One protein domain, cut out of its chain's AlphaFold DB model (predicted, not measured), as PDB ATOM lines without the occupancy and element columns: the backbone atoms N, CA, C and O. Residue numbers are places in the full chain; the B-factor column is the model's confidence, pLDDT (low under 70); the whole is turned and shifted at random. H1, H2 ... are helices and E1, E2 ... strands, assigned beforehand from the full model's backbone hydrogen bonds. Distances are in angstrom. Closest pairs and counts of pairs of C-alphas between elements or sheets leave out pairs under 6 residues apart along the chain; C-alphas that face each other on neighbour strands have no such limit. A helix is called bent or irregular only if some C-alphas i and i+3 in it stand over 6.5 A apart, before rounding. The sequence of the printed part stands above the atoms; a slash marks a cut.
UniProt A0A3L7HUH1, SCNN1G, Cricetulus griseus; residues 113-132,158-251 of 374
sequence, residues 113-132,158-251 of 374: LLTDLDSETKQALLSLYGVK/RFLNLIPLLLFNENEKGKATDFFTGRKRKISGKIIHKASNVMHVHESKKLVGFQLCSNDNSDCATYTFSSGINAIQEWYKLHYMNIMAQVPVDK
ATOM      1  N   LEU A 113     134.411  58.620  82.949       92.00
ATOM      2  CA  LEU A 113     133.844  59.290  81.772       92.00
ATOM      3  C   LEU A 113     133.140  60.602  82.139       92.00
ATOM      4  O   LEU A 113     133.013  61.487  81.296       92.00
ATOM      5  N   LEU A 114     132.656  60.709  83.378       93.56
ATOM      6  CA  LEU A 114     131.837  61.825  83.857       93.56
ATOM      7  C   LEU A 114     132.612  62.800  84.754       93.56
ATOM      8  O   LEU A 114     132.043  63.797  85.184       93.56
ATOM      9  N   THR A 115     133.905  62.568  85.001       92.06
ATOM     10  CA  THR A 115     134.711  63.341  85.965       92.06
ATOM     11  C   THR A 115     134.676  64.851  85.698       92.06
ATOM     12  O   THR A 115     134.460  65.634  86.624       92.06
ATOM     13  N   ASP A 116     134.837  65.265  84.437       90.12
ATOM     14  CA  ASP A 116     134.810  66.683  84.052       90.12
ATOM     15  C   ASP A 116     133.422  67.303  84.283       90.12
ATOM     16  O   ASP A 116     133.305  68.392  84.846       90.12
ATOM     17  N   LEU A 117     132.360  66.578  83.910       91.50
ATOM     18  CA  LEU A 117     130.975  67.010  84.108       91.50
ATOM     19  C   LEU A 117     130.635  67.121  85.602       91.50
ATOM     20  O   LEU A 117     130.008  68.092  86.029       91.50
ATOM     21  N   ASP A 118     131.073  66.159  86.408       91.69
ATOM     22  CA  ASP A 118     130.845  66.134  87.852       91.69
ATOM     23  C   ASP A 118     131.583  67.282  88.554       91.69
ATOM     24  O   ASP A 118     131.033  67.906  89.463       91.69
ATOM     25  N   SER A 119     132.806  67.602  88.120       89.69
ATOM     26  CA  SER A 119     133.569  68.749  88.628       89.69
ATOM     27  C   SER A 119     132.841  70.070  88.363       89.69
ATOM     28  O   SER A 119     132.635  70.864  89.283       89.69
ATOM     29  N   GLU A 120     132.386  70.282  87.127       87.06
ATOM     30  CA  GLU A 120     131.620  71.472  86.733       87.06
ATOM     31  C   GLU A 120     130.283  71.555  87.486       87.06
ATOM     32  O   GLU A 120     129.883  72.622  87.951       87.06
ATOM     33  N   THR A 121     129.618  70.417  87.705       89.38
ATOM     34  CA  THR A 121     128.361  70.340  88.468       89.38
ATOM     35  C   THR A 121     128.561  70.710  89.937       89.38
ATOM     36  O   THR A 121     127.791  71.494  90.498       89.38
ATOM     37  N   LYS A 122     129.620  70.201  90.576       88.44
ATOM     38  CA  LYS A 122     129.970  70.557  91.960       88.44
ATOM     39  C   LYS A 122     130.286  72.044  92.084       88.44
ATOM     40  O   LYS A 122     129.810  72.694  93.015       88.44
ATOM     41  N   GLN A 123     131.027  72.607  91.129       84.25
ATOM     42  CA  GLN A 123     131.305  74.042  91.080       84.25
ATOM     43  C   GLN A 123     130.025  74.869  90.861       84.25
ATOM     44  O   GLN A 123     129.859  75.920  91.491       84.25
ATOM     45  N   ALA A 124     129.088  74.371  90.045       82.38
ATOM     46  CA  ALA A 124     127.771  74.973  89.854       82.38
ATOM     47  C   ALA A 124     126.987  75.066  91.176       82.38
ATOM     48  O   ALA A 124     126.487  76.126  91.556       82.38
ATOM     49  N   LEU A 125     126.936  73.962  91.922       82.44
ATOM     50  CA  LEU A 125     126.245  73.882  93.210       82.44
ATOM     51  C   LEU A 125     126.893  74.760  94.289       82.44
ATOM     52  O   LEU A 125     126.182  75.462  95.011       82.44
ATOM     53  N   LEU A 126     128.228  74.765  94.368       82.06
ATOM     54  CA  LEU A 126     129.000  75.599  95.297       82.06
ATOM     55  C   LEU A 126     128.657  77.085  95.153       82.06
ATOM     56  O   LEU A 126     128.490  77.778  96.151       82.06
ATOM     57  N   SER A 127     128.527  77.580  93.924       76.19
ATOM     58  CA  SER A 127     128.233  78.995  93.675       76.19
ATOM     59  C   SER A 127     126.732  79.328  93.791       76.19
ATOM     60  O   SER A 127     126.391  80.440  94.193       76.19
ATOM     61  N   LEU A 128     125.815  78.378  93.533       74.38
ATOM     62  CA  LEU A 128     124.367  78.600  93.697       74.38
ATOM     63  C   LEU A 128     123.934  78.611  95.161       74.38
ATOM     64  O   LEU A 128     123.112  79.439  95.552       74.38
ATOM     65  N   TYR A 129     124.468  77.680  95.951       76.75
ATOM     66  CA  TYR A 129     123.979  77.398  97.298       76.75
ATOM     67  C   TYR A 129     125.030  77.604  98.396       76.75
ATOM     68  O   TYR A 129     124.694  77.516  99.573       76.75
ATOM     69  N   GLY A 130     126.294  77.879  98.054       68.69
ATOM     70  CA  GLY A 130     127.363  78.052  99.045       68.69
ATOM     71  C   GLY A 130     127.719  76.770  99.811       68.69
ATOM     72  O   GLY A 130     128.315  76.856 100.884       68.69
ATOM     73  N   VAL A 131     127.335  75.593  99.298       60.56
ATOM     74  CA  VAL A 131     127.478  74.290  99.975       60.56
ATOM     75  C   VAL A 131     128.935  73.844  99.947       60.56
ATOM     76  O   VAL A 131     129.412  73.393  98.915       60.56
ATOM     77  N   LYS A 132     129.645  73.968 101.073       51.75
ATOM     78  CA  LYS A 132     131.088  73.684 101.167       51.75
ATOM     79  C   LYS A 132     131.460  72.196 101.233       51.75
ATOM     80  O   LYS A 132     132.615  71.890 100.966       51.75
ATOM     81  N   ARG A 158     134.584  63.438  75.461       62.06
ATOM     82  CA  ARG A 158     134.974  64.659  76.179       62.06
ATOM     83  C   ARG A 158     133.750  65.489  76.511       62.06
ATOM     84  O   ARG A 158     132.898  65.708  75.649       62.06
ATOM     85  N   PHE A 159     133.713  66.012  77.731       69.88
ATOM     86  CA  PHE A 159     132.808  67.097  78.077       69.88
ATOM     87  C   PHE A 159     133.193  68.341  77.267       69.88
ATOM     88  O   PHE A 159     134.327  68.823  77.320       69.88
ATOM     89  N   LEU A 160     132.253  68.848  76.474       63.47
ATOM     90  CA  LEU A 160     132.420  70.088  75.730       63.47
ATOM     91  C   LEU A 160     131.632  71.173  76.461       63.47
ATOM     92  O   LEU A 160     130.402  71.142  76.466       63.47
ATOM     93  N   ASN A 161     132.326  72.156  77.040       67.94
ATOM     94  CA  ASN A 161     131.708  73.302  77.720       67.94
ATOM     95  C   ASN A 161     131.100  74.310  76.714       67.94
ATOM     96  O   ASN A 161     131.413  75.499  76.698       67.94
ATOM     97  N   LEU A 162     130.269  73.807  75.800       74.62
ATOM     98  CA  LEU A 162     129.549  74.575  74.786       74.62
ATOM     99  C   LEU A 162     128.267  75.189  75.359       74.62
ATOM    100  O   LEU A 162     127.808  76.224  74.879       74.62
ATOM    101  N   ILE A 163     127.701  74.559  76.393       83.50
ATOM    102  CA  ILE A 163     126.413  74.922  76.992       83.50
ATOM    103  C   ILE A 163     126.634  75.198  78.487       83.50
ATOM    104  O   ILE A 163     126.402  74.314  79.319       83.50
ATOM    105  N   PRO A 164     127.114  76.400  78.848       84.38
ATOM    106  CA  PRO A 164     127.289  76.778  80.241       84.38
ATOM    107  C   PRO A 164     125.937  77.056  80.904       84.38
ATOM    108  O   PRO A 164     124.983  77.504  80.258       84.38
ATOM    109  N   LEU A 165     125.881  76.846  82.218       83.88
ATOM    110  CA  LEU A 165     124.792  77.355  83.043       83.88
ATOM    111  C   LEU A 165     124.854  78.888  83.108       83.88
ATOM    112  O   LEU A 165     125.920  79.506  83.077       83.88
ATOM    113  N   LEU A 166     123.683  79.505  83.179       83.12
ATOM    114  CA  LEU A 166     123.469  80.942  83.137       83.12
ATOM    115  C   LEU A 166     122.545  81.357  84.286       83.12
ATOM    116  O   LEU A 166     121.538  80.704  84.567       83.12
ATOM    117  N   LEU A 167     122.869  82.486  84.913       79.69
ATOM    118  CA  LEU A 167     122.020  83.160  85.885       79.69
ATOM    119  C   LEU A 167     121.253  84.292  85.196       79.69
ATOM    120  O   LEU A 167     121.848  85.214  84.627       79.69
ATOM    121  N   PHE A 168     119.932  84.247  85.286       74.12
ATOM    122  CA  PHE A 168     119.024  85.247  84.748       74.12
ATOM    123  C   PHE A 168     118.428  86.056  85.898       74.12
ATOM    124  O   PHE A 168     117.999  85.513  86.918       74.12
ATOM    125  N   ASN A 169     118.394  87.373  85.723       70.00
ATOM    126  CA  ASN A 169     117.770  88.285  86.671       70.00
ATOM    127  C   ASN A 169     116.457  88.783  86.057       70.00
ATOM    128  O   ASN A 169     116.489  89.356  84.968       70.00
ATOM    129  N   GLU A 170     115.317  88.590  86.727       63.59
ATOM    130  CA  GLU A 170     114.003  89.002  86.194       63.59
ATOM    131  C   GLU A 170     113.943  90.495  85.829       63.59
ATOM    132  O   GLU A 170     113.224  90.892  84.910       63.59
ATOM    133  N   ASN A 171     114.747  91.317  86.510       58.00
ATOM    134  CA  ASN A 171     114.801  92.762  86.304       58.00
ATOM    135  C   ASN A 171     115.583  93.178  85.035       58.00
ATOM    136  O   ASN A 171     115.381  94.284  84.539       58.00
ATOM    137  N   GLU A 172     116.457  92.324  84.483       60.22
ATOM    138  CA  GLU A 172     117.250  92.598  83.271       60.22
ATOM    139  C   GLU A 172     116.816  91.674  82.117       60.22
ATOM    140  O   GLU A 172     117.493  90.700  81.778       60.22
ATOM    141  N   LYS A 173     115.683  91.978  81.464       58.88
ATOM    142  CA  LYS A 173     115.248  91.230  80.269       58.88
ATOM    143  C   LYS A 173     116.341  91.253  79.191       58.88
ATOM    144  O   LYS A 173     116.754  92.319  78.734       58.88
ATOM    145  N   GLY A 174     116.793  90.072  78.769       64.81
ATOM    146  CA  GLY A 174     117.772  89.914  77.689       64.81
ATOM    147  C   GLY A 174     119.246  89.975  78.111       64.81
ATOM    148  O   GLY A 174     120.108  90.052  77.233       64.81
ATOM    149  N   LYS A 175     119.569  89.924  79.412       72.81
ATOM    150  CA  LYS A 175     120.943  89.716  79.905       72.81
ATOM    151  C   LYS A 175     121.012  88.503  80.841       72.81
ATOM    152  O   LYS A 175     120.256  88.415  81.801       72.81
ATOM    153  N   ALA A 176     121.934  87.587  80.563       70.75
ATOM    154  CA  ALA A 176     122.308  86.486  81.451       70.75
ATOM    155  C   ALA A 176     123.738  86.695  81.927       70.75
ATOM    156  O   ALA A 176     124.559  87.246  81.200       70.75
ATOM    157  N   THR A 177     124.055  86.219  83.120       72.31
ATOM    158  CA  THR A 177     125.440  86.130  83.585       72.31
ATOM    159  C   THR A 177     125.877  84.680  83.493       72.31
ATOM    160  O   THR A 177     125.212  83.800  84.030       72.31
ATOM    161  N   ASP A 178     126.965  84.433  82.773       68.81
ATOM    162  CA  ASP A 178     127.594  83.123  82.706       68.81
ATOM    163  C   ASP A 178     128.045  82.694  84.099       68.81
ATOM    164  O   ASP A 178     128.701  83.458  84.813       68.81
ATOM    165  N   PHE A 179     127.640  81.490  84.484       66.81
ATOM    166  CA  PHE A 179     127.775  81.008  85.844       66.81
ATOM    167  C   PHE A 179     129.238  80.813  86.265       66.81
ATOM    168  O   PHE A 179     129.596  81.097  87.406       66.81
ATOM    169  N   PHE A 180     130.092  80.385  85.335       63.53
ATOM    170  CA  PHE A 180     131.490  80.051  85.608       63.53
ATOM    171  C   PHE A 180     132.427  81.221  85.328       63.53
ATOM    172  O   PHE A 180     133.392  81.445  86.055       63.53
ATOM    173  N   THR A 181     132.144  81.998  84.280       65.69
ATOM    174  CA  THR A 181     133.023  83.104  83.866       65.69
ATOM    175  C   THR A 181     132.599  84.464  84.416       65.69
ATOM    176  O   THR A 181     133.335  85.438  84.260       65.69
ATOM    177  N   GLY A 182     131.401  84.573  85.003       64.81
ATOM    178  CA  GLY A 182     130.827  85.839  85.473       64.81
ATOM    179  C   GLY A 182     130.531  86.845  84.352       64.81
ATOM    180  O   GLY A 182     130.175  87.995  84.618       64.81
ATOM    181  N   ARG A 183     130.688  86.452  83.079       70.25
ATOM    182  CA  ARG A 183     130.514  87.341  81.925       70.25
ATOM    183  C   ARG A 183     129.035  87.559  81.640       70.25
ATOM    184  O   ARG A 183     128.279  86.606  81.468       70.25
ATOM    185  N   LYS A 184     128.624  88.822  81.507       70.12
ATOM    186  CA  LYS A 184     127.275  89.159  81.033       70.12
ATOM    187  C   LYS A 184     127.158  88.849  79.535       70.12
ATOM    188  O   LYS A 184     127.895  89.406  78.727       70.12
ATOM    189  N   ARG A 185     126.213  87.988  79.164       70.94
ATOM    190  CA  ARG A 185     125.835  87.646  77.789       70.94
ATOM    191  C   ARG A 185     124.487  88.276  77.452       70.94
ATOM    192  O   ARG A 185     123.560  88.261  78.265       70.94
ATOM    193  N   LYS A 186     124.374  88.836  76.247       68.25
ATOM    194  CA  LYS A 186     123.094  89.305  75.708       68.25
ATOM    195  C   LYS A 186     122.333  88.096  75.168       68.25
ATOM    196  O   LYS A 186     122.893  87.337  74.386       68.25
ATOM    197  N   ILE A 187     121.088  87.927  75.593       67.12
ATOM    198  CA  ILE A 187     120.220  86.829  75.159       67.12
ATOM    199  C   ILE A 187     119.289  87.365  74.077       67.12
ATOM    200  O   ILE A 187     118.606  88.372  74.281       67.12
ATOM    201  N   SER A 188     119.239  86.674  72.947       58.41
ATOM    202  CA  SER A 188     118.249  86.876  71.890       58.41
ATOM    203  C   SER A 188     117.623  85.530  71.557       58.41
ATOM    204  O   SER A 188     118.361  84.592  71.277       58.41
ATOM    205  N   GLY A 189     116.293  85.422  71.596       64.62
ATOM    206  CA  GLY A 189     115.597  84.195  71.201       64.62
ATOM    207  C   GLY A 189     114.375  83.853  72.053       64.62
ATOM    208  O   GLY A 189     113.934  84.642  72.895       64.62
ATOM    209  N   LYS A 190     113.802  82.672  71.803       68.19
ATOM    210  CA  LYS A 190     112.588  82.179  72.467       68.19
ATOM    211  C   LYS A 190     112.919  81.705  73.885       68.19
ATOM    212  O   LYS A 190     113.737  80.803  74.067       68.19
ATOM    213  N   ILE A 191     112.265  82.295  74.886       66.75
ATOM    214  CA  ILE A 191     112.405  81.891  76.291       66.75
ATOM    215  C   ILE A 191     111.352  80.827  76.606       66.75
ATOM    216  O   ILE A 191     110.154  81.056  76.439       66.75
ATOM    217  N   ILE A 192     111.810  79.665  77.057       70.62
ATOM    218  CA  ILE A 192     110.989  78.553  77.521       70.62
ATOM    219  C   ILE A 192     111.141  78.494  79.042       70.62
ATOM    220  O   ILE A 192     112.196  78.140  79.574       70.62
ATOM    221  N   HIS A 193     110.083  78.881  79.750       71.25
ATOM    222  CA  HIS A 193     110.017  78.772  81.204       71.25
ATOM    223  C   HIS A 193     109.519  77.374  81.579       71.25
ATOM    224  O   HIS A 193     108.350  77.054  81.362       71.25
ATOM    225  N   LYS A 194     110.394  76.542  82.151       62.94
ATOM    226  CA  LYS A 194     109.995  75.291  82.804       62.94
ATOM    227  C   LYS A 194     109.746  75.601  84.282       62.94
ATOM    228  O   LYS A 194     110.657  75.559  85.108       62.94
ATOM    229  N   ALA A 195     108.511  75.978  84.607       53.47
ATOM    230  CA  ALA A 195     108.100  76.153  85.994       53.47
ATOM    231  C   ALA A 195     107.932  74.776  86.652       53.47
ATOM    232  O   ALA A 195     107.266  73.897  86.113       53.47
ATOM    233  N   SER A 196     108.539  74.595  87.820       53.00
ATOM    234  CA  SER A 196     108.258  73.467  88.714       53.00
ATOM    235  C   SER A 196     107.737  74.044  90.028       53.00
ATOM    236  O   SER A 196     108.283  75.037  90.509       53.00
ATOM    237  N   ASN A 197     106.679  73.449  90.593       42.28
ATOM    238  CA  ASN A 197     106.032  73.866  91.852       42.28
ATOM    239  C   ASN A 197     106.895  73.564  93.099       42.28
ATOM    240  O   ASN A 197     106.372  73.223  94.157       42.28
ATOM    241  N   VAL A 198     108.221  73.633  92.980       47.59
ATOM    242  CA  VAL A 198     109.170  73.247  94.026       47.59
ATOM    243  C   VAL A 198     109.850  74.501  94.569       47.59
ATOM    244  O   VAL A 198     110.343  75.320  93.796       47.59
ATOM    245  N   MET A 199     109.814  74.618  95.901       42.62
ATOM    246  CA  MET A 199     110.346  75.671  96.779       42.62
ATOM    247  C   MET A 199     111.340  76.650  96.134       42.62
ATOM    248  O   MET A 199     112.437  76.277  95.714       42.62
ATOM    249  N   HIS A 200     110.974  77.934  96.165       43.19
ATOM    250  CA  HIS A 200     111.882  79.044  95.903       43.19
ATOM    251  C   HIS A 200     113.040  79.003  96.902       43.19
ATOM    252  O   HIS A 200     112.837  79.168  98.106       43.19
ATOM    253  N   VAL A 201     114.263  78.795  96.414       42.50
ATOM    254  CA  VAL A 201     115.440  78.945  97.269       42.50
ATOM    255  C   VAL A 201     115.704  80.431  97.454       42.50
ATOM    256  O   VAL A 201     116.192  81.112  96.551       42.50
ATOM    257  N   HIS A 202     115.356  80.899  98.655       44.91
ATOM    258  CA  HIS A 202     115.387  82.292  99.090       44.91
ATOM    259  C   HIS A 202     114.500  83.224  98.248       44.91
ATOM    260  O   HIS A 202     114.144  82.934  97.112       44.91
ATOM    261  N   GLU A 203     114.145  84.386  98.795       47.34
ATOM    262  CA  GLU A 203     113.426  85.485  98.121       47.34
ATOM    263  C   GLU A 203     114.218  86.108  96.946       47.34
ATOM    264  O   GLU A 203     114.167  87.308  96.677       47.34
ATOM    265  N   SER A 204     115.013  85.314  96.237       51.91
ATOM    266  CA  SER A 204     115.790  85.747  95.101       51.91
ATOM    267  C   SER A 204     115.000  85.462  93.826       51.91
ATOM    268  O   SER A 204     114.763  84.319  93.452       51.91
ATOM    269  N   LYS A 205     114.599  86.532  93.131       60.31
ATOM    270  CA  LYS A 205     114.042  86.536  91.762       60.31
ATOM    271  C   LYS A 205     115.086  86.112  90.711       60.31
ATOM    272  O   LYS A 205     115.276  86.769  89.686       60.31
ATOM    273  N   LYS A 206     115.870  85.086  91.032       68.69
ATOM    274  CA  LYS A 206     117.000  84.594  90.255       68.69
ATOM    275  C   LYS A 206     116.569  83.303  89.580       68.69
ATOM    276  O   LYS A 206     116.276  82.318  90.244       68.69
ATOM    277  N   LEU A 207     116.533  83.330  88.256       78.00
ATOM    278  CA  LEU A 207     116.252  82.160  87.437       78.00
ATOM    279  C   LEU A 207     117.584  81.545  87.006       78.00
ATOM    280  O   LEU A 207     118.518  82.261  86.641       78.00
ATOM    281  N   VAL A 208     117.677  80.221  87.038       83.31
ATOM    282  CA  VAL A 208     118.846  79.481  86.544       83.31
ATOM    283  C   VAL A 208     118.460  78.817  85.237       83.31
ATOM    284  O   VAL A 208     117.313  78.410  85.061       83.31
ATOM    285  N   GLY A 209     119.379  78.723  84.289       85.69
ATOM    286  CA  GLY A 209     119.060  78.127  83.006       85.69
ATOM    287  C   GLY A 209     120.256  77.940  82.100       85.69
ATOM    288  O   GLY A 209     121.394  78.159  82.492       85.69
ATOM    289  N   PHE A 210     119.984  77.558  80.866       87.62
ATOM    290  CA  PHE A 210     120.985  77.411  79.820       87.62
ATOM    291  C   PHE A 210     120.369  77.769  78.468       87.62
ATOM    292  O   PHE A 210     119.146  77.827  78.312       87.62
ATOM    293  N   GLN A 211     121.222  78.041  77.488       85.69
ATOM    294  CA  GLN A 211     120.803  78.410  76.139       85.69
ATOM    295  C   GLN A 211     121.353  77.412  75.124       85.69
ATOM    296  O   GLN A 211     122.523  77.036  75.189       85.69
ATOM    297  N   LEU A 212     120.507  77.005  74.183       87.12
ATOM    298  CA  LEU A 212     120.875  76.184  73.037       87.12
ATOM    299  C   LEU A 212     120.759  77.051  71.794       87.12
ATOM    300  O   LEU A 212     119.679  77.557  71.503       87.12
ATOM    301  N   CYS A 213     121.864  77.234  71.086       84.62
ATOM    302  CA  CYS A 213     121.924  78.082  69.904       84.62
ATOM    303  C   CYS A 213     122.243  77.249  68.666       84.62
ATOM    304  O   CYS A 213     122.971  76.259  68.747       84.62
ATOM    305  N   SER A 214     121.715  77.678  67.522       84.81
ATOM    306  CA  SER A 214     122.179  77.212  66.215       84.81
ATOM    307  C   SER A 214     123.647  77.606  65.988       84.81
ATOM    308  O   SER A 214     124.149  78.528  66.635       84.81
ATOM    309  N   ASN A 215     124.328  76.957  65.039       82.25
ATOM    310  CA  ASN A 215     125.733  77.238  64.708       82.25
ATOM    311  C   ASN A 215     125.977  78.713  64.349       82.25
ATOM    312  O   ASN A 215     126.997  79.279  64.735       82.25
ATOM    313  N   ASP A 216     125.016  79.349  63.676       80.56
ATOM    314  CA  ASP A 216     125.103  80.758  63.270       80.56
ATOM    315  C   ASP A 216     124.718  81.732  64.397       80.56
ATOM    316  O   ASP A 216     124.698  82.948  64.201       80.56
ATOM    317  N   ASN A 217     124.364  81.205  65.576       74.75
ATOM    318  CA  ASN A 217     123.924  81.950  66.758       74.75
ATOM    319  C   ASN A 217     122.728  82.894  66.495       74.75
ATOM    320  O   ASN A 217     122.492  83.845  67.243       74.75
ATOM    321  N   SER A 218     121.994  82.641  65.405       75.25
ATOM    322  CA  SER A 218     120.871  83.439  64.905       75.25
ATOM    323  C   SER A 218     119.555  83.101  65.603       75.25
ATOM    324  O   SER A 218     118.746  83.993  65.857       75.25
ATOM    325  N   ASP A 219     119.373  81.826  65.950       80.38
ATOM    326  CA  ASP A 219     118.242  81.321  66.717       80.38
ATOM    327  C   ASP A 219     118.749  80.575  67.954       80.38
ATOM    328  O   ASP A 219     119.562  79.649  67.852       80.38
ATOM    329  N   CYS A 220     118.289  81.016  69.124       82.50
ATOM    330  CA  CYS A 220     118.641  80.438  70.412       82.50
ATOM    331  C   CYS A 220     117.377  80.155  71.229       82.50
ATOM    332  O   CYS A 220     116.546  81.036  71.472       82.50
ATOM    333  N   ALA A 221     117.265  78.932  71.730       85.62
ATOM    334  CA  ALA A 221     116.263  78.536  72.704       85.62
ATOM    335  C   ALA A 221     116.850  78.661  74.112       85.62
ATOM    336  O   ALA A 221     117.853  78.027  74.441       85.62
ATOM    337  N   THR A 222     116.225  79.482  74.954       85.00
ATOM    338  CA  THR A 222     116.658  79.678  76.344       85.00
ATOM    339  C   THR A 222     115.742  78.910  77.283       85.00
ATOM    340  O   THR A 222     114.547  79.192  77.331       85.00
ATOM    341  N   TYR A 223     116.296  77.982  78.054       86.25
ATOM    342  CA  TYR A 223     115.577  77.234  79.083       86.25
ATOM    343  C   TYR A 223     115.855  77.866  80.437       86.25
ATOM    344  O   TYR A 223     117.011  78.003  80.822       86.25
ATOM    345  N   THR A 224     114.803  78.258  81.150       84.88
ATOM    346  CA  THR A 224     114.913  78.849  82.492       84.88
ATOM    347  C   THR A 224     114.073  78.069  83.491       84.88
ATOM    348  O   THR A 224     112.979  77.597  83.169       84.88
ATOM    349  N   PHE A 225     114.592  77.965  84.708       85.12
ATOM    350  CA  PHE A 225     114.049  77.174  85.799       85.12
ATOM    351  C   PHE A 225     113.957  78.033  87.060       85.12
ATOM    352  O   PHE A 225     114.857  78.820  87.369       85.12
ATOM    353  N   SER A 226     112.866  77.849  87.801       79.88
ATOM    354  CA  SER A 226     112.651  78.452  89.122       79.88
ATOM    355  C   SER A 226     113.446  77.757  90.231       79.88
ATOM    356  O   SER A 226     113.738  78.371  91.253       79.88
ATOM    357  N   SER A 227     113.800  76.485  90.028       81.38
ATOM    358  CA  SER A 227     114.513  75.646  90.990       81.38
ATOM    359  C   SER A 227     115.906  75.300  90.469       81.38
ATOM    360  O   SER A 227     116.042  74.741  89.379       81.38
ATOM    361  N   GLY A 228     116.943  75.621  91.249       80.31
ATOM    362  CA  GLY A 228     118.334  75.349  90.876       80.31
ATOM    363  C   GLY A 228     118.660  73.854  90.805       80.31
ATOM    364  O   GLY A 228     119.374  73.451  89.894       80.31
ATOM    365  N   ILE A 229     118.077  73.018  91.676       82.12
ATOM    366  CA  ILE A 229     118.273  71.559  91.613       82.12
ATOM    367  C   ILE A 229     117.704  70.973  90.315       82.12
ATOM    368  O   ILE A 229     118.394  70.222  89.636       82.12
ATOM    369  N   ASN A 230     116.502  71.395  89.909       86.00
ATOM    370  CA  ASN A 230     115.892  70.950  88.653       86.00
ATOM    371  C   ASN A 230     116.691  71.462  87.440       86.00
ATOM    372  O   ASN A 230     116.948  70.718  86.497       86.00
ATOM    373  N   ALA A 231     117.159  72.717  87.490       87.62
ATOM    374  CA  ALA A 231     118.008  73.292  86.446       87.62
ATOM    375  C   ALA A 231     119.291  72.478  86.233       87.62
ATOM    376  O   ALA A 231     119.663  72.198  85.095       87.62
ATOM    377  N   ILE A 232     119.952  72.097  87.329       88.50
ATOM    378  CA  ILE A 232     121.182  71.306  87.300       88.50
ATOM    379  C   ILE A 232     120.905  69.894  86.810       88.50
ATOM    380  O   ILE A 232     121.643  69.422  85.958       88.50
ATOM    381  N   GLN A 233     119.855  69.232  87.297       90.88
ATOM    382  CA  GLN A 233     119.514  67.878  86.860       90.88
ATOM    383  C   GLN A 233     119.215  67.823  85.358       90.88
ATOM    384  O   GLN A 233     119.742  66.966  84.654       90.88
ATOM    385  N   GLU A 234     118.415  68.752  84.833       91.06
ATOM    386  CA  GLU A 234     118.099  68.806  83.399       91.06
ATOM    387  C   GLU A 234     119.335  69.148  82.551       91.06
ATOM    388  O   GLU A 234     119.536  68.573  81.481       91.06
ATOM    389  N   TRP A 235     120.196  70.043  83.042       92.19
ATOM    390  CA  TRP A 235     121.476  70.360  82.403       92.19
ATOM    391  C   TRP A 235     122.441  69.164  82.418       92.19
ATOM    392  O   TRP A 235     123.066  68.863  81.401       92.19
ATOM    393  N   TYR A 236     122.517  68.441  83.537       93.44
ATOM    394  CA  TYR A 236     123.341  67.244  83.690       93.44
ATOM    395  C   TYR A 236     122.873  66.141  82.744       93.44
ATOM    396  O   TYR A 236     123.685  65.596  82.000       93.44
ATOM    397  N   LYS A 237     121.560  65.867  82.692       93.50
ATOM    398  CA  LYS A 237     120.956  64.910  81.751       93.50
ATOM    399  C   LYS A 237     121.321  65.235  80.306       93.50
ATOM    400  O   LYS A 237     121.695  64.333  79.562       93.50
ATOM    401  N   LEU A 238     121.255  66.508  79.914       92.75
ATOM    402  CA  LEU A 238     121.600  66.938  78.558       92.75
ATOM    403  C   LEU A 238     123.049  66.578  78.198       92.75
ATOM    404  O   LEU A 238     123.298  65.989  77.145       92.75
ATOM    405  N   HIS A 239     124.006  66.906  79.066       92.44
ATOM    406  CA  HIS A 239     125.419  66.596  78.823       92.44
ATOM    407  C   HIS A 239     125.703  65.104  78.889       92.44
ATOM    408  O   HIS A 239     126.394  64.568  78.025       92.44
ATOM    409  N   TYR A 240     125.114  64.426  79.866       93.81
ATOM    410  CA  TYR A 240     125.209  62.988  80.027       93.81
ATOM    411  C   TYR A 240     124.757  62.242  78.760       93.81
ATOM    412  O   TYR A 240     125.475  61.358  78.295       93.81
ATOM    413  N   MET A 241     123.646  62.644  78.128       92.81
ATOM    414  CA  MET A 241     123.209  62.039  76.859       92.81
ATOM    415  C   MET A 241     124.234  62.200  75.746       92.81
ATOM    416  O   MET A 241     124.526  61.241  75.033       92.81
ATOM    417  N   ASN A 242     124.818  63.390  75.611       92.25
ATOM    418  CA  ASN A 242     125.816  63.658  74.580       92.25
ATOM    419  C   ASN A 242     127.114  62.867  74.806       92.25
ATOM    420  O   ASN A 242     127.716  62.393  73.841       92.25
ATOM    421  N   ILE A 243     127.535  62.700  76.064       92.44
ATOM    422  CA  ILE A 243     128.714  61.904  76.433       92.44
ATOM    423  C   ILE A 243     128.450  60.422  76.149       92.44
ATOM    424  O   ILE A 243     129.229  59.773  75.451       92.44
ATOM    425  N   MET A 244     127.323  59.885  76.621       93.56
ATOM    426  CA  MET A 244     126.978  58.468  76.462       93.56
ATOM    427  C   MET A 244     126.645  58.086  75.012       93.56
ATOM    428  O   MET A 244     126.829  56.929  74.623       93.56
ATOM    429  N   ALA A 245     126.220  59.039  74.179       93.12
ATOM    430  CA  ALA A 245     126.032  58.830  72.745       93.12
ATOM    431  C   ALA A 245     127.344  58.491  72.012       93.12
ATOM    432  O   ALA A 245     127.316  57.759  71.026       93.12
ATOM    433  N   GLN A 246     128.490  58.968  72.508       92.88
ATOM    434  CA  GLN A 246     129.813  58.693  71.929       92.88
ATOM    435  C   GLN A 246     130.397  57.345  72.383       92.88
ATOM    436  O   GLN A 246     131.393  56.876  71.833       92.88
ATOM    437  N   VAL A 247     129.796  56.708  73.393       93.19
ATOM    438  CA  VAL A 247     130.263  55.428  73.930       93.19
ATOM    439  C   VAL A 247     129.682  54.265  73.107       93.19
ATOM    440  O   VAL A 247     128.462  54.218  72.901       93.19
ATOM    441  N   PRO A 248     130.511  53.288  72.678       96.00
ATOM    442  CA  PRO A 248     130.040  52.091  71.979       96.00
ATOM    443  C   PRO A 248     128.993  51.307  72.777       96.00
ATOM    444  O   PRO A 248     129.054  51.244  74.006       96.00
ATOM    445  N   VAL A 249     128.047  50.676  72.078       94.12
ATOM    446  CA  VAL A 249     126.923  49.949  72.698       94.12
ATOM    447  C   VAL A 249     127.402  48.800  73.586       94.12
ATOM    448  O   VAL A 249     126.963  48.715  74.728       94.12
ATOM    449  N   ASP A 250     128.370  48.000  73.135       95.44
ATOM    450  CA  ASP A 250     128.903  46.874  73.922       95.44
ATOM    451  C   ASP A 250     129.509  47.342  75.249       95.44
ATOM    452  O   ASP A 250     129.312  46.739  76.305       95.44
ATOM    453  N   LYS A 251     130.207  48.484  75.216       95.56
ATOM    454  CA  LYS A 251     130.780  49.086  76.419       95.56
ATOM    455  C   LYS A 251     129.686  49.590  77.360       95.56
ATOM    456  O   LYS A 251     129.812  49.405  78.565       95.56
TER     457      LYS A 251
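This is residues 113 to 132 and 158 to 251 of the 374 residues of the protein "SCNN1G" of Cricetulus griseus (UniProt A0A3L7HUH1). A strongly twisted sheet of six strands, curled like part of a barrel, has helix H2 over E5 and E6 on one face, and H1 runs side by side with H2 the opposite way. Residues 228 to 235 of H2 pack on the sheet, and the rest of H2 runs on past it. The printed part has 114 residues with two named helices and six named strands, in the order H1, E1, E2, E3, E4, E5, E6, H2, and its class is mixed, helices and strands. The sheet runs E3, E2, E1, E5, E6, E4 and is mixed, with E6 and E4 its parallel pair. The whole is compact, with a radius of gyration of the C-alphas of 14.7 A and spans of 49 by 39 by 28 A.

H1, residues 113 to 129, begins with C-alpha 113 at (133.844, 59.290, 81.772) and is 25.8 A long; it is irregular, with C-alphas 113 and 116 7.8 A apart. After the cut come E1, residues 166 to 169, E2, residues 175 to 178, E3, residues 184 to 186, and E4, residues 190 to 194. E5, residues 206 to 213, is 21.9 A long and begins with C-alpha 206 at (117.000, 84.594, 90.255). E6, residues 220 to 225, is 16.4 A long. H2, residues 228 to 245, is 25.7 A long and ends with C-alpha 245 at (126.032, 58.830, 72.745).

E1, E2 and E3 form a meander, each strand the antiparallel neighbour of the one before. N 167 and O 177 are 2.8 A apart between E1 and E2, and N 185 and O 176 2.7 A between E3 and E2. E1 is antiparallel to E5, with N 166 and O 209 2.7 A apart. E5 and E6 form a hairpin, with N 221 and O 212 2.8 A apart. E6 and the edge strand E4 are parallel, with N 192 and O 222 2.8 A apart. H2 is on the sheet at a height of 10.1 A, making two layers, helix on one face of a sheet; on the local plane it runs along the strands, at 10 degrees to E6. The closest C-alphas of E5 and H2, those of Val 208 and Gly 228, are 6.0 A apart. H1 is not on the sheet. H1 and H2 touch at a shallow tilt of 13 degrees, opposite ways; their closest C-alphas, those of Thr 121 and Ile 232, are 7.3 A apart. In H2 every O i to N i+4 pair is within hydrogen-bond range; in H1, 12 of 13 are.

The two C-alphas farthest apart, those of Asn 171 and Asp 250, are 49.6 A apart. Residues 133 to 157 are not printed, and C-alphas 132 and 158 are 26.9 A apart across the cut. The link from E4 to E5, 11 residues, is long. The mean pLDDT of the printed part is 76.6, and 36 residues are under 70, among them residues 194 to 206.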